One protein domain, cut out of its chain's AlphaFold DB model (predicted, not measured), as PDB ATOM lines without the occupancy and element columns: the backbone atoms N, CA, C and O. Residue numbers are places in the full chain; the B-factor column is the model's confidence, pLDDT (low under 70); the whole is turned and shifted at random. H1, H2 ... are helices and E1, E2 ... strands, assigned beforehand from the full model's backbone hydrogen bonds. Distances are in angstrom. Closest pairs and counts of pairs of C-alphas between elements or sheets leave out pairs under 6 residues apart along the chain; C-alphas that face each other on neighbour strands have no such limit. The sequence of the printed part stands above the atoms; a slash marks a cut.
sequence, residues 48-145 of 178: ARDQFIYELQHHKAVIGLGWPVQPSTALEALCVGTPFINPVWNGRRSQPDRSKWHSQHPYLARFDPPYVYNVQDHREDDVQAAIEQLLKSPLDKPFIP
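What this domain is: This is residues 48 to 145 of the 178 residues of a protein of Puccinia graminis f. sp. tritici (UniProt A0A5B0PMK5). A short two-stranded parallel sheet, E1 beside E2, forms the core, with H4 packed on one side and little H3 on the other; H2 sits by the start of E1, and H1 packs on H2 farther out. The 98 printed residues hold H1 H2 E1 H3 E2 H4 in chain order; the class is mixed, with under half, 47, in named elements. The whole is compact, radius of gyration of the C-alphas 12.8 A, spanning 39 by 27 by 23 A.

How they stand to each other: Look first at E1, residues 84 to 90, and E2, residues 116 to 120, parallel neighbours: N 86 and O 117, 2.9 A apart, are within hydrogen-bond range. With H3, residues 106 to 109, they form a strand-helix-strand unit, parallel strands with a helix between, its crossover right-handed; the closest C-alphas of H3 and E2 are Ala 109 and Asn 118, 6.4 A. For H4, residues 124 to 136, and E2 they are Asp 126 and Val 119, 5.5 A. H1, residues 49 to 58, touches H2, residues 72 to 79, closest at C-alphas Leu 56 and Ala 77, 5.7 A, at a steep tilt of 53 degrees. In H1, H2 and H4 every O i to N i+4 pair is within hydrogen-bond range; H3 is too short for one.

Where its parts are: Find C-alpha 49 at (159.662, 118.669, 80.689), where H1 begins; H4, 18.5 A long, ends at C-alpha 136, (137.317, 109.432, 97.739). E1 spans 17.9 A.

The domain as a whole: The farthest C-alphas, Ala 48 and Ser 94, are 40.7 A apart. The links H1 to H2 and E1 to H3 are long; the printed part has no cut, and no printed residue is under 70 in pLDDT.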
ATOM      1  N   ALA A  48     162.980 115.453  82.298       95.44
ATOM      2  CA  ALA A  48     162.739 116.396  81.208       95.44
ATOM      3  C   ALA A  48     161.280 116.880  81.247       95.44
ATOM      4  O   ALA A  48     160.423 116.215  81.822       95.44
ATOM      5  N   ARG A  49     160.983 118.020  80.610       94.69
ATOM      6  CA  ARG A  49     159.662 118.669  80.689       94.69
ATOM      7  C   ARG A  49     158.498 117.730  80.356       94.69
ATOM      8  O   ARG A  49     157.558 117.651  81.136       94.69
ATOM      9  N   ASP A  50     158.563 117.020  79.235       96.38
ATOM     10  CA  ASP A  50     157.449 116.173  78.790       96.38
ATOM     11  C   ASP A  50     157.230 114.989  79.739       96.38
ATOM     12  O   ASP A  50     156.094 114.685  80.096       96.38
ATOM     13  N   GLN A  51     158.321 114.390  80.228       96.69
ATOM     14  CA  GLN A  51     158.247 113.333  81.234       96.69
ATOM     15  C   GLN A  51     157.715 113.873  82.563       96.69
ATOM     16  O   GLN A  51     156.900 113.222  83.196       96.69
ATOM     17  N   PHE A  52     158.103 115.080  82.974       96.19
ATOM     18  CA  PHE A  52     157.573 115.706  84.183       96.19
ATOM     19  C   PHE A  52     156.057 115.921  84.102       96.19
ATOM     20  O   PHE A  52     155.341 115.576  85.036       96.19
ATOM     21  N   ILE A  53     155.551 116.432  82.977       97.31
ATOM     22  CA  ILE A  53     154.105 116.581  82.755       97.31
ATOM     23  C   ILE A  53     153.406 115.214  82.736       97.31
ATOM     24  O   ILE A  53     152.329 115.078  83.318       97.31
ATOM     25  N   TYR A  54     154.030 114.199  82.127       96.44
ATOM     26  CA  TYR A  54     153.545 112.822  82.185       96.44
ATOM     27  C   TYR A  54     153.437 112.333  83.635       96.44
ATOM     28  O   TYR A  54     152.379 111.835  84.020       96.44
ATOM     29  N   GLU A  55     154.466 112.536  84.464       96.62
ATOM     30  CA  GLU A  55     154.417 112.191  85.886       96.62
ATOM     31  C   GLU A  55     153.263 112.915  86.581       96.62
ATOM     32  O   GLU A  55     152.458 112.260  87.238       96.62
ATOM     33  N   LEU A  56     153.115 114.234  86.396       96.19
ATOM     34  CA  LEU A  56     152.022 114.991  87.012       96.19
ATOM     35  C   LEU A  56     150.663 114.359  86.710       96.19
ATOM     36  O   LEU A  56     149.906 114.114  87.645       96.19
ATOM     37  N   GLN A  57     150.384 114.028  85.447       95.31
ATOM     38  CA  GLN A  57     149.119 113.421  85.018       95.31
ATOM     39  C   GLN A  57     148.872 112.021  85.617       95.31
ATOM     40  O   GLN A  57     147.722 111.609  85.775       95.31
ATOM     41  N   HIS A  58     149.930 111.274  85.939       94.88
ATOM     42  CA  HIS A  58     149.829 109.902  86.454       94.88
ATOM     43  C   HIS A  58     149.895 109.820  87.986       94.88
ATOM     44  O   HIS A  58     149.647 108.756  88.560       94.88
ATOM     45  N   HIS A  59     150.163 110.936  88.664       96.12
ATOM     46  CA  HIS A  59     150.104 111.033  90.118       96.12
ATOM     47  C   HIS A  59     148.711 111.446  90.598       96.12
ATOM     48  O   HIS A  59     147.975 112.172  89.940       96.12
ATOM     49  N   LYS A  60     148.341 110.983  91.796       96.06
ATOM     50  CA  LYS A  60     147.042 111.306  92.406       96.06
ATOM     51  C   LYS A  60     146.971 112.736  92.935       96.06
ATOM     52  O   LYS A  60     145.882 113.290  93.007       96.06
ATOM     53  N   ALA A  61     148.106 113.304  93.330       97.06
ATOM     54  CA  ALA A  61     148.225 114.658  93.847       97.06
ATOM     55  C   ALA A  61     149.680 115.131  93.756       97.06
ATOM     56  O   ALA A  61     150.600 114.312  93.788       97.06
ATOM     57  N   VAL A  62     149.881 116.446  93.758       97.31
ATOM     58  CA  VAL A  62     151.167 117.072  94.084       97.31
ATOM     59  C   VAL A  62     151.119 117.571  95.521       97.31
ATOM     60  O   VAL A  62     150.167 118.245  95.909       97.31
ATOM     61  N   ILE A  63     152.152 117.273  96.308       96.75
ATOM     62  CA  ILE A  63     152.259 117.725  97.699       96.75
ATOM     63  C   ILE A  63     153.306 118.821  97.797       96.75
ATOM     64  O   ILE A  63     154.463 118.634  97.426       96.75
ATOM     65  N   GLY A  64     152.892 119.973  98.309       96.62
ATOM     66  CA  GLY A  64     153.800 121.051  98.639       96.62
ATOM     67  C   GLY A  64     154.672 120.723  99.854       96.62
ATOM     68  O   GLY A  64     154.190 120.170 100.839       96.62
ATOM     69  N   LEU A  65     155.951 121.097  99.802       93.44
ATOM     70  CA  LEU A  65     156.902 120.972 100.920       93.44
ATOM     71  C   LEU A  65     157.199 122.321 101.600       93.44
ATOM     72  O   LEU A  65     158.119 122.434 102.403       93.44
ATOM     73  N   GLY A  66     156.457 123.371 101.240       93.12
ATOM     74  CA  GLY A  66     156.644 124.737 101.721       93.12
ATOM     75  C   GLY A  66     157.534 125.598 100.816       93.12
ATOM     76  O   GLY A  66     157.146 126.708 100.457       93.12
ATOM     77  N   TRP A  67     158.689 125.099 100.379       91.06
ATOM     78  CA  TRP A  67     159.580 125.831  99.467       91.06
ATOM     79  C   TRP A  67     159.732 125.101  98.120       91.06
ATOM     80  O   TRP A  67     159.800 123.871  98.119       91.06
ATOM     81  N   PRO A  68     159.798 125.812  96.976       95.12
ATOM     82  CA  PRO A  68     159.666 127.267  96.810       95.12
ATOM     83  C   PRO A  68     158.225 127.770  96.999       95.12
ATOM     84  O   PRO A  68     157.272 126.993  96.928       95.12
ATOM     85  N   VAL A  69     158.078 129.076  97.252       96.62
ATOM     86  CA  VAL A  69     156.781 129.767  97.388       96.62
ATOM     87  C   VAL A  69     156.224 130.103  96.003       96.62
ATOM     88  O   VAL A  69     156.966 130.539  95.130       96.62
ATOM     89  N   GLN A  70     154.918 129.901  95.812       95.38
ATOM     90  CA  GLN A  70     154.191 130.064  94.545       95.38
ATOM     91  C   GLN A  70     154.837 129.334  93.347       95.38
ATOM     92  O   GLN A  70     155.090 129.952  92.311       95.38
ATOM     93  N   PRO A  71     155.104 128.016  93.457       95.56
ATOM     94  CA  PRO A  71     155.670 127.253  92.351       95.56
ATOM     95  C   PRO A  71     154.670 127.119  91.199       95.56
ATOM     96  O   PRO A  71     153.502 126.797  91.421       95.56
ATOM     97  N   SER A  72     155.152 127.247  89.959       95.12
ATOM     98  CA  SER A  72     154.340 126.992  88.760       95.12
ATOM     99  C   SER A  72     153.824 125.552  88.694       95.12
ATOM    100  O   SER A  72     152.722 125.330  88.204       95.12
ATOM    101  N   THR A  73     154.566 124.585  89.249       96.31
ATOM    102  CA  THR A  73     154.203 123.159  89.276       96.31
ATOM    103  C   THR A  73     152.798 122.901  89.812       96.31
ATOM    104  O   THR A  73     152.094 122.048  89.284       96.31
ATOM    105  N   ALA A  74     152.358 123.637  90.838       97.31
ATOM    106  CA  ALA A  74     151.020 123.450  91.398       97.31
ATOM    107  C   ALA A  74     149.919 123.828  90.390       97.31
ATOM    108  O   ALA A  74     148.874 123.187  90.342       97.31
ATOM    109  N   LEU A  75     150.164 124.840  89.556       97.25
ATOM    110  CA  LEU A  75     149.258 125.240  88.479       97.25
ATOM    111  C   LEU A  75     149.327 124.266  87.299       97.25
ATOM    112  O   LEU A  75     148.289 123.887  86.767       97.25
ATOM    113  N   GLU A  76     150.527 123.820  86.916       97.19
ATOM    114  CA  GLU A  76     150.716 122.814  85.860       97.19
ATOM    115  C   GLU A  76     150.017 121.492  86.195       97.19
ATOM    116  O   GLU A  76     149.393 120.896  85.321       97.19
ATOM    117  N   ALA A  77     150.052 121.073  87.464       97.50
ATOM    118  CA  ALA A  77     149.346 119.892  87.951       97.50
ATOM    119  C   ALA A  77     147.829 120.015  87.743       97.50
ATOM    120  O   ALA A  77     147.208 119.127  87.158       97.50
ATOM    121  N   LEU A  78     147.237 121.153  88.122       97.88
ATOM    122  CA  LEU A  78     145.808 121.406  87.916       97.88
ATOM    123  C   LEU A  78     145.433 121.376  86.426       97.88
ATOM    124  O   LEU A  78     144.409 120.789  86.066       97.88
ATOM    125  N   CYS A  79     146.292 121.911  85.551       96.88
ATOM    126  CA  CYS A  79     146.105 121.877  84.097       96.88
ATOM    127  C   CYS A  79     146.066 120.458  83.505       96.88
ATOM    128  O   CYS A  79     145.554 120.294  82.399       96.88
ATOM    129  N   VAL A  80     146.585 119.443  84.202       96.62
ATOM    130  CA  VAL A  80     146.532 118.033  83.771       96.62
ATOM    131  C   VAL A  80     145.633 117.157  84.647       96.62
ATOM    132  O   VAL A  80     145.622 115.942  84.488       96.62
ATOM    133  N   GLY A  81     144.820 117.770  85.515       96.50
ATOM    134  CA  GLY A  81     143.841 117.060  86.347       96.50
ATOM    135  C   GLY A  81     144.397 116.530  87.668       96.50
ATOM    136  O   GLY A  81     143.763 115.687  88.294       96.50
ATOM    137  N   THR A  82     145.538 117.042  88.124       97.62
ATOM    138  CA  THR A  82     146.202 116.592  89.351       97.62
ATOM    139  C   THR A  82     146.047 117.638  90.460       97.62
ATOM    140  O   THR A  82     146.580 118.744  90.340       97.62
ATOM    141  N   PRO A  83     145.326 117.323  91.552       97.88
ATOM    142  CA  PRO A  83     145.141 118.229  92.681       97.88
ATOM    143  C   PRO A  83     146.439 118.613  93.382       97.88
ATOM    144  O   PRO A  83     147.422 117.868  93.376       97.88
ATOM    145  N   PHE A  84     146.401 119.742  94.089       98.19
ATOM    146  CA  PHE A  84     147.514 120.222  94.900       98.19
ATOM    147  C   PHE A  84     147.185 120.179  96.397       98.19
ATOM    148  O   PHE A  84     146.182 120.736  96.841       98.19
ATOM    149  N   ILE A  85     148.051 119.561  97.197       98.06
ATOM    150  CA  ILE A  85     148.031 119.659  98.659       98.06
ATOM    151  C   ILE A  85     148.926 120.837  99.051       98.06
ATOM    152  O   ILE A  85     150.146 120.764  98.916       98.06
ATOM    153  N   ASN A  86     148.308 121.926  99.514       98.31
ATOM    154  CA  ASN A  86     148.960 123.201  99.812       98.31
ATOM    155  C   ASN A  86     149.233 123.340 101.321       98.31
ATOM    156  O   ASN A  86     148.275 123.479 102.094       98.31
ATOM    157  N   PRO A  87     150.501 123.353 101.765       97.94
ATOM    158  CA  PRO A  87     150.841 123.648 103.149       97.94
ATOM    159  C   PRO A  87     150.491 125.089 103.520       97.94
ATOM    160  O   PRO A  87     150.841 126.040 102.817       97.94
ATOM    161  N   VAL A  88     149.834 125.250 104.664       97.88
ATOM    162  CA  VAL A  88     149.540 126.535 105.296       97.88
ATOM    163  C   VAL A  88     150.288 126.594 106.620       97.88
ATOM    164  O   VAL A  88     149.949 125.882 107.564       97.88
ATOM    165  N   TRP A  89     151.302 127.449 106.693       96.12
ATOM    166  CA  TRP A  89     152.125 127.641 107.887       96.12
ATOM    167  C   TRP A  89     151.358 128.364 108.986       96.12
ATOM    168  O   TRP A  89     151.450 127.998 110.155       96.12
ATOM    169  N   ASN A  90     150.572 129.379 108.618       96.06
ATOM    170  CA  ASN A  90     149.864 130.209 109.585       96.06
ATOM    171  C   ASN A  90     148.483 130.650 109.080       96.06
ATOM    172  O   ASN A  90     148.301 130.946 107.900       96.06
ATOM    173  N   GLY A  91     147.522 130.736 110.001       92.75
ATOM    174  CA  GLY A  91     146.189 131.290 109.779       92.75
ATOM    175  C   GLY A  91     145.085 130.269 109.499       92.75
ATOM    176  O   GLY A  91     143.943 130.543 109.844       92.75
ATOM    177  N   ARG A  92     145.379 129.069 108.973       94.50
ATOM    178  CA  ARG A  92     144.338 128.117 108.515       94.50
ATOM    179  C   ARG A  92     143.241 127.819 109.539       94.50
ATOM    180  O   ARG A  92     142.079 127.674 109.176       94.50
ATOM    181  N   ARG A  93     143.620 127.666 110.810       93.06
ATOM    182  CA  ARG A  93     142.713 127.253 111.899       93.06
ATOM    183  C   ARG A  93     142.172 128.417 112.727       93.06
ATOM    184  O   ARG A  93     141.182 128.239 113.425       93.06
ATOM    185  N   SER A  94     142.824 129.573 112.678       94.94
ATOM    186  CA  SER A  94     142.518 130.727 113.529       94.94
ATOM    187  C   SER A  94     141.913 131.900 112.751       94.94
ATOM    188  O   SER A  94     141.245 132.749 113.339       94.94
ATOM    189  N   GLN A  95     142.127 131.960 111.434       95.50
ATOM    190  CA  GLN A  95     141.726 133.061 110.564       95.50
ATOM    191  C   GLN A  95     140.788 132.529 109.475       95.50
ATOM    192  O   GLN A  95     141.234 131.781 108.608       95.50
ATOM    193  N   PRO A  96     139.501 132.923 109.467       93.06
ATOM    194  CA  PRO A  96     138.568 132.492 108.425       93.06
ATOM    195  C   PRO A  96     138.876 133.132 107.063       93.06
ATOM    196  O   PRO A  96     138.585 132.558 106.017       93.06
ATOM    197  N   ASP A  97     139.487 134.318 107.073       94.56
ATOM    198  CA  ASP A  97     139.906 135.035 105.874       94.56
ATOM    199  C   ASP A  97     141.227 134.467 105.332       94.56
ATOM    200  O   ASP A  97     142.301 134.684 105.904       94.56
ATOM    201  N   ARG A  98     141.134 133.754 104.203       95.25
ATOM    202  CA  ARG A  98     142.273 133.086 103.553       95.25
ATOM    203  C   ARG A  98     143.304 134.049 102.980       95.25
ATOM    204  O   ARG A  98     144.448 133.648 102.792       95.25
ATOM    205  N   SER A  99     142.950 135.314 102.742       94.25
ATOM    206  CA  SER A  99     143.916 136.321 102.276       94.25
ATOM    207  C   SER A  99     145.000 136.623 103.319       94.25
ATOM    208  O   SER A  99     146.072 137.113 102.976       94.25
ATOM    209  N   LYS A 100     144.742 136.287 104.589       95.62
ATOM    210  CA  LYS A 100     145.668 136.460 105.717       95.62
ATOM    211  C   LYS A 100     146.490 135.206 106.012       95.62
ATOM    212  O   LYS A 100     147.271 135.192 106.965       95.62
ATOM    213  N   TRP A 101     146.285 134.133 105.252       97.12
ATOM    214  CA  TRP A 101     147.023 132.894 105.447       97.12
ATOM    215  C   TRP A 101     148.437 133.026 104.899       97.12
ATOM    216  O   TRP A 101     148.651 133.500 103.785       97.12
ATOM    217  N   HIS A 102     149.399 132.510 105.656       97.12
ATOM    218  CA  HIS A 102     150.737 132.262 105.139       97.12
ATOM    219  C   HIS A 102     150.759 130.818 104.646       97.12
ATOM    220  O   HIS A 102     150.686 129.893 105.454       97.12
ATOM    221  N   SER A 103     150.819 130.624 103.331       97.44
ATOM    222  CA  SER A 103     150.807 129.303 102.690       97.44
ATOM    223  C   SER A 103     151.787 129.234 101.529       97.44
ATOM    224  O   SER A 103     152.173 130.277 100.996       97.44
ATOM    225  N   GLN A 104     152.157 128.021 101.116       98.12
ATOM    226  CA  GLN A 104     153.088 127.837 100.004       98.12
ATOM    227  C   GLN A 104     152.580 128.487  98.722       98.12
ATOM    228  O   GLN A 104     153.363 129.090  97.992       98.12
ATOM    229  N   HIS A 105     151.278 128.405  98.449       98.00
ATOM    230  CA  HIS A 105     150.689 129.029  97.274       98.00
ATOM    231  C   HIS A 105     149.458 129.882  97.638       98.00
ATOM    232  O   HIS A 105     148.326 129.435  97.442       98.00
ATOM    233  N   PRO A 106     149.630 131.145  98.085       97.25
ATOM    234  CA  PRO A 106     148.525 131.995  98.554       97.25
ATOM    235  C   PRO A 106     147.410 132.193  97.523       97.25
ATOM    236  O   PRO A 106     146.231 132.136  97.858       97.25
ATOM    237  N   TYR A 107     147.770 132.328  96.242       97.12
ATOM    238  CA  TYR A 107     146.787 132.388  95.157       97.12
ATOM    239  C   TYR A 107     145.913 131.126  95.068       97.12
ATOM    240  O   TYR A 107     144.717 131.230  94.814       97.12
ATOM    241  N   LEU A 108     146.490 129.940  95.297       97.56
ATOM    242  CA  LEU A 108     145.756 128.680  95.220       97.56
ATOM    243  C   LEU A 108     144.999 128.373  96.516       97.56
ATOM    244  O   LEU A 108     144.010 127.649  96.479       97.56
ATOM    245  N   ALA A 109     145.390 128.974  97.644       97.44
ATOM    246  CA  ALA A 109     144.736 128.770  98.935       97.44
ATOM    247  C   ALA A 109     143.246 129.160  98.949       97.44
ATOM    248  O   ALA A 109     142.471 128.655  99.761       97.44
ATOM    249  N   ARG A 110     142.819 130.034  98.030       96.25
ATOM    250  CA  ARG A 110     141.408 130.417  97.865       96.25
ATOM    251  C   ARG A 110     140.531 129.318  97.252       96.25
ATOM    252  O   ARG A 110     139.316 129.434  97.325       96.25
ATOM    253  N   PHE A 111     141.129 128.301  96.632       96.81
ATOM    254  CA  PHE A 111     140.399 127.160  96.091       96.81
ATOM    255  C   PHE A 111     140.234 126.066  97.146       96.81
ATOM    256  O   PHE A 111     140.994 125.986  98.116       96.81
ATOM    257  N   ASP A 112     139.227 125.231  96.927       95.75
ATOM    258  CA  ASP A 112     138.855 124.108  97.779       95.75
ATOM    259  C   ASP A 112     139.042 122.771  97.048       95.75
ATOM    260  O   ASP A 112     139.277 122.750  95.829       95.75
ATOM    261  N   PRO A 113     138.930 121.638  97.765       96.81
ATOM    262  CA  PRO A 113     138.756 120.341  97.132       96.81
ATOM    263  C   PRO A 113     137.617 120.372  96.091       96.81
ATOM    264  O   PRO A 113     136.600 121.031  96.325       96.81
ATOM    265  N   PRO A 114     137.758 119.673  94.950       96.62
ATOM    266  CA  PRO A 114     138.804 118.690  94.658       96.62
ATOM    267  C   PRO A 114     140.103 119.277  94.075       96.62
ATOM    268  O   PRO A 114     141.013 118.511  93.779       96.62
ATOM    269  N   TYR A 115     140.226 120.599  93.902       97.38
ATOM    270  CA  TYR A 115     141.395 121.216  93.255       97.38
ATOM    271  C   TYR A 115     142.568 121.398  94.219       97.38
ATOM    272  O   TYR A 115     143.697 121.004  93.924       97.38
ATOM    273  N   VAL A 116     142.304 122.015  95.374       97.81
ATOM    274  CA  VAL A 116     143.344 122.378  96.341       97.81
ATOM    275  C   VAL A 116     142.947 121.928  97.736       97.81
ATOM    276  O   VAL A 116     141.912 122.319  98.268       97.81
ATOM    277  N   TYR A 117     143.815 121.140  98.357       97.94
ATOM    278  CA  TYR A 117     143.668 120.666  99.723       97.94
ATOM    279  C   TYR A 117     144.608 121.467 100.617       97.94
ATOM    280  O   TYR A 117     145.799 121.180 100.718       97.94
ATOM    281  N   ASN A 118     144.080 122.509 101.254       97.88
ATOM    282  CA  ASN A 118     144.851 123.303 102.204       97.88
ATOM    283  C   ASN A 118     145.023 122.518 103.509       97.88
ATOM    284  O   ASN A 118     144.027 122.179 104.157       97.88
ATOM    285  N   VAL A 119     146.266 122.274 103.922       97.25
ATOM    286  CA  VAL A 119     146.621 121.516 105.135       97.25
ATOM    287  C   VAL A 119     147.431 122.389 106.086       97.25
ATOM    288  O   VAL A 119     148.181 123.252 105.643       97.25
ATOM    289  N   GLN A 120     147.264 122.214 107.398       96.06
ATOM    290  CA  GLN A 120     148.133 122.899 108.356       96.06
ATOM    291  C   GLN A 120     149.525 122.261 108.303       96.06
ATOM    292  O   GLN A 120     149.635 121.039 108.383       96.06
ATOM    293  N   ASP A 121     150.569 123.080 108.191       90.06
ATOM    294  CA  ASP A 121     151.941 122.573 108.177       90.06
ATOM    295  C   ASP A 121     152.293 121.828 109.480       90.06
ATOM    296  O   ASP A 121     151.719 122.093 110.541       90.06
ATOM    297  N   HIS A 122     153.215 120.869 109.377       87.69
ATOM    298  CA  HIS A 122     153.666 119.989 110.461       87.69
ATOM    299  C   HIS A 122     152.557 119.179 111.158       87.69
ATOM    300  O   HIS A 122     152.734 118.717 112.286       87.69
ATOM    301  N   ARG A 123     151.413 118.960 110.496       92.19
ATOM    302  CA  ARG A 123     150.323 118.118 111.006       92.19
ATOM    303  C   ARG A 123     150.068 116.912 110.110       92.19
ATOM    304  O   ARG A 123     149.361 117.018 109.113       92.19
ATOM    305  N   GLU A 124     150.590 115.754 110.514       92.50
ATOM    306  CA  GLU A 124     150.399 114.490 109.784       92.50
ATOM    307  C   GLU A 124     148.912 114.156 109.583       92.50
ATOM    308  O   GLU A 124     148.527 113.796 108.474       92.50
ATOM    309  N   ASP A 125     148.065 114.367 110.597       94.94
ATOM    310  CA  ASP A 125     146.622 114.091 110.506       94.94
ATOM    311  C   ASP A 125     145.922 114.916 109.416       94.94
ATOM    312  O   ASP A 125     145.032 114.419 108.728       94.94
ATOM    313  N   ASP A 126     146.322 116.181 109.236       95.50
ATOM    314  CA  ASP A 126     145.735 117.061 108.221       95.50
ATOM    315  C   ASP A 126     146.121 116.584 106.812       95.50
ATOM    316  O   ASP A 126     145.293 116.617 105.901       95.50
ATOM    317  N   VAL A 127     147.359 116.106 106.645       95.88
ATOM    318  CA  VAL A 127     147.842 115.512 105.389       95.88
ATOM    319  C   VAL A 127     147.137 114.184 105.117       95.88
ATOM    320  O   VAL A 127     146.665 113.965 104.003       95.88
ATOM    321  N   GLN A 128     147.011 113.319 106.125       96.75
ATOM    322  CA  GLN A 128     146.299 112.049 106.010       96.75
ATOM    323  C   GLN A 128     144.841 112.272 105.587       96.75
ATOM    324  O   GLN A 128     144.394 111.672 104.612       96.75
ATOM    325  N   ALA A 129     144.122 113.176 106.260       96.81
ATOM    326  CA  ALA A 129     142.734 113.490 105.936       96.81
ATOM    327  C   ALA A 129     142.580 114.041 104.507       96.81
ATOM    328  O   ALA A 129     141.641 113.670 103.804       96.81
ATOM    329  N   ALA A 130     143.515 114.885 104.053       97.25
ATOM    330  CA  ALA A 130     143.533 115.376 102.678       97.25
ATOM    331  C   ALA A 130     143.735 114.243 101.661       97.25
ATOM    332  O   ALA A 130     143.011 114.188 100.669       97.25
ATOM    333  N   ILE A 131     144.664 113.314 101.919       97.19
ATOM    334  CA  ILE A 131     144.892 112.139 101.062       97.19
ATOM    335  C   ILE A 131     143.637 111.261 101.015       97.19
ATOM    336  O   ILE A 131     143.182 110.898  99.935       97.19
ATOM    337  N   GLU A 132     143.039 110.945 102.163       97.06
ATOM    338  CA  GLU A 132     141.825 110.126 102.227       97.06
ATOM    339  C   GLU A 132     140.642 110.776 101.496       97.06
ATOM    340  O   GLU A 132     139.884 110.088 100.812       97.06
ATOM    341  N   GLN A 133     140.477 112.096 101.620       96.69
ATOM    342  CA  GLN A 133     139.443 112.836 100.898       96.69
ATOM    343  C   GLN A 133     139.707 112.830  99.390       96.69
ATOM    344  O   GLN A 133     138.792 112.566  98.612       96.69
ATOM    345  N   LEU A 134     140.953 113.054  98.982       95.75
ATOM    346  CA  LEU A 134     141.365 113.029  97.583       95.75
ATOM    347  C   LEU A 134     141.134 111.663  96.931       95.75
ATOM    348  O   LEU A 134     140.660 111.598  95.800       95.75
ATOM    349  N   LEU A 135     141.405 110.568  97.644       94.81
ATOM    350  CA  LEU A 135     141.141 109.215  97.146       94.81
ATOM    351  C   LEU A 135     139.638 108.924  96.998       94.81
ATOM    352  O   LEU A 135     139.253 108.153  96.121       94.81
ATOM    353  N   LYS A 136     138.786 109.542  97.828       94.38
ATOM    354  CA  LYS A 136     137.317 109.432  97.739       94.38
ATOM    355  C   LYS A 136     136.716 110.324  96.654       94.38
ATOM    356  O   LYS A 136     135.619 110.044  96.176       94.38
ATOM    357  N   SER A 137     137.383 111.418  96.306       89.19
ATOM    358  CA  SER A 137     136.888 112.432  95.371       89.19
ATOM    359  C   SER A 137     138.020 112.895  94.450       89.19
ATOM    360  O   SER A 137     138.534 114.007  94.617       89.19
ATOM    361  N   PRO A 138     138.440 112.038  93.499       86.88
ATOM    362  CA  PRO A 138     139.472 112.397  92.539       86.88
ATOM    363  C   PRO A 138     139.010 113.560  91.654       86.88
ATOM    364  O   PRO A 138     137.819 113.766  91.421       86.88
ATOM    365  N   LEU A 139     139.967 114.343  91.162       92.19
ATOM    366  CA  LEU A 139     139.683 115.398  90.201       92.19
ATOM    367  C   LEU A 139     139.519 114.781  88.807       92.19
ATOM    368  O   LEU A 139     140.486 114.362  88.184       92.19
ATOM    369  N   ASP A 140     138.283 114.743  88.314       88.00
ATOM    370  CA  ASP A 140     137.961 114.047  87.060       88.00
ATOM    371  C   ASP A 140     138.366 114.815  85.792       88.00
ATOM    372  O   ASP A 140     138.341 114.263  84.689       88.00
ATOM    373  N   LYS A 141     138.664 116.116  85.906       93.25
ATOM    374  CA  LYS A 141     138.940 116.993  84.760       93.25
ATOM    375  C   LYS A 141     140.029 118.018  85.073       93.25
ATOM    376  O   LYS A 141     140.049 118.546  86.185       93.25
ATOM    377  N   PRO A 142     140.859 118.380  84.077       95.94
ATOM    378  CA  PRO A 142     141.738 119.536  84.157       95.94
ATOM    379  C   PRO A 142     141.033 120.796  84.647       95.94
ATOM    380  O   PRO A 142     139.891 121.078  84.273       95.94
ATOM    381  N   PHE A 143     141.747 121.583  85.441       96.50
ATOM    382  CA  PHE A 143     141.272 122.843  85.979       96.50
ATOM    383  C   PHE A 143     142.262 123.962  85.675       96.50
ATOM    384  O   PHE A 143     143.436 123.895  86.028       96.50
ATOM    385  N   ILE A 144     141.759 125.019  85.040       96.88
ATOM    386  CA  ILE A 144     142.484 126.268  84.820       96.88
ATOM    387  C   ILE A 144     141.582 127.379  85.358       96.88
ATOM    388  O   ILE A 144     140.470 127.526  84.833       96.88
ATOM    389  N   PRO A 145     142.018 128.150  86.373       95.88
ATOM    390  CA  PRO A 145     141.275 129.308  86.853       95.88
ATOM    391  C   PRO A 145     140.877 130.242  85.711       95.88
ATOM    392  O   PRO A 145     141.668 130.464  84.792       95.88
TER     393      PRO A 145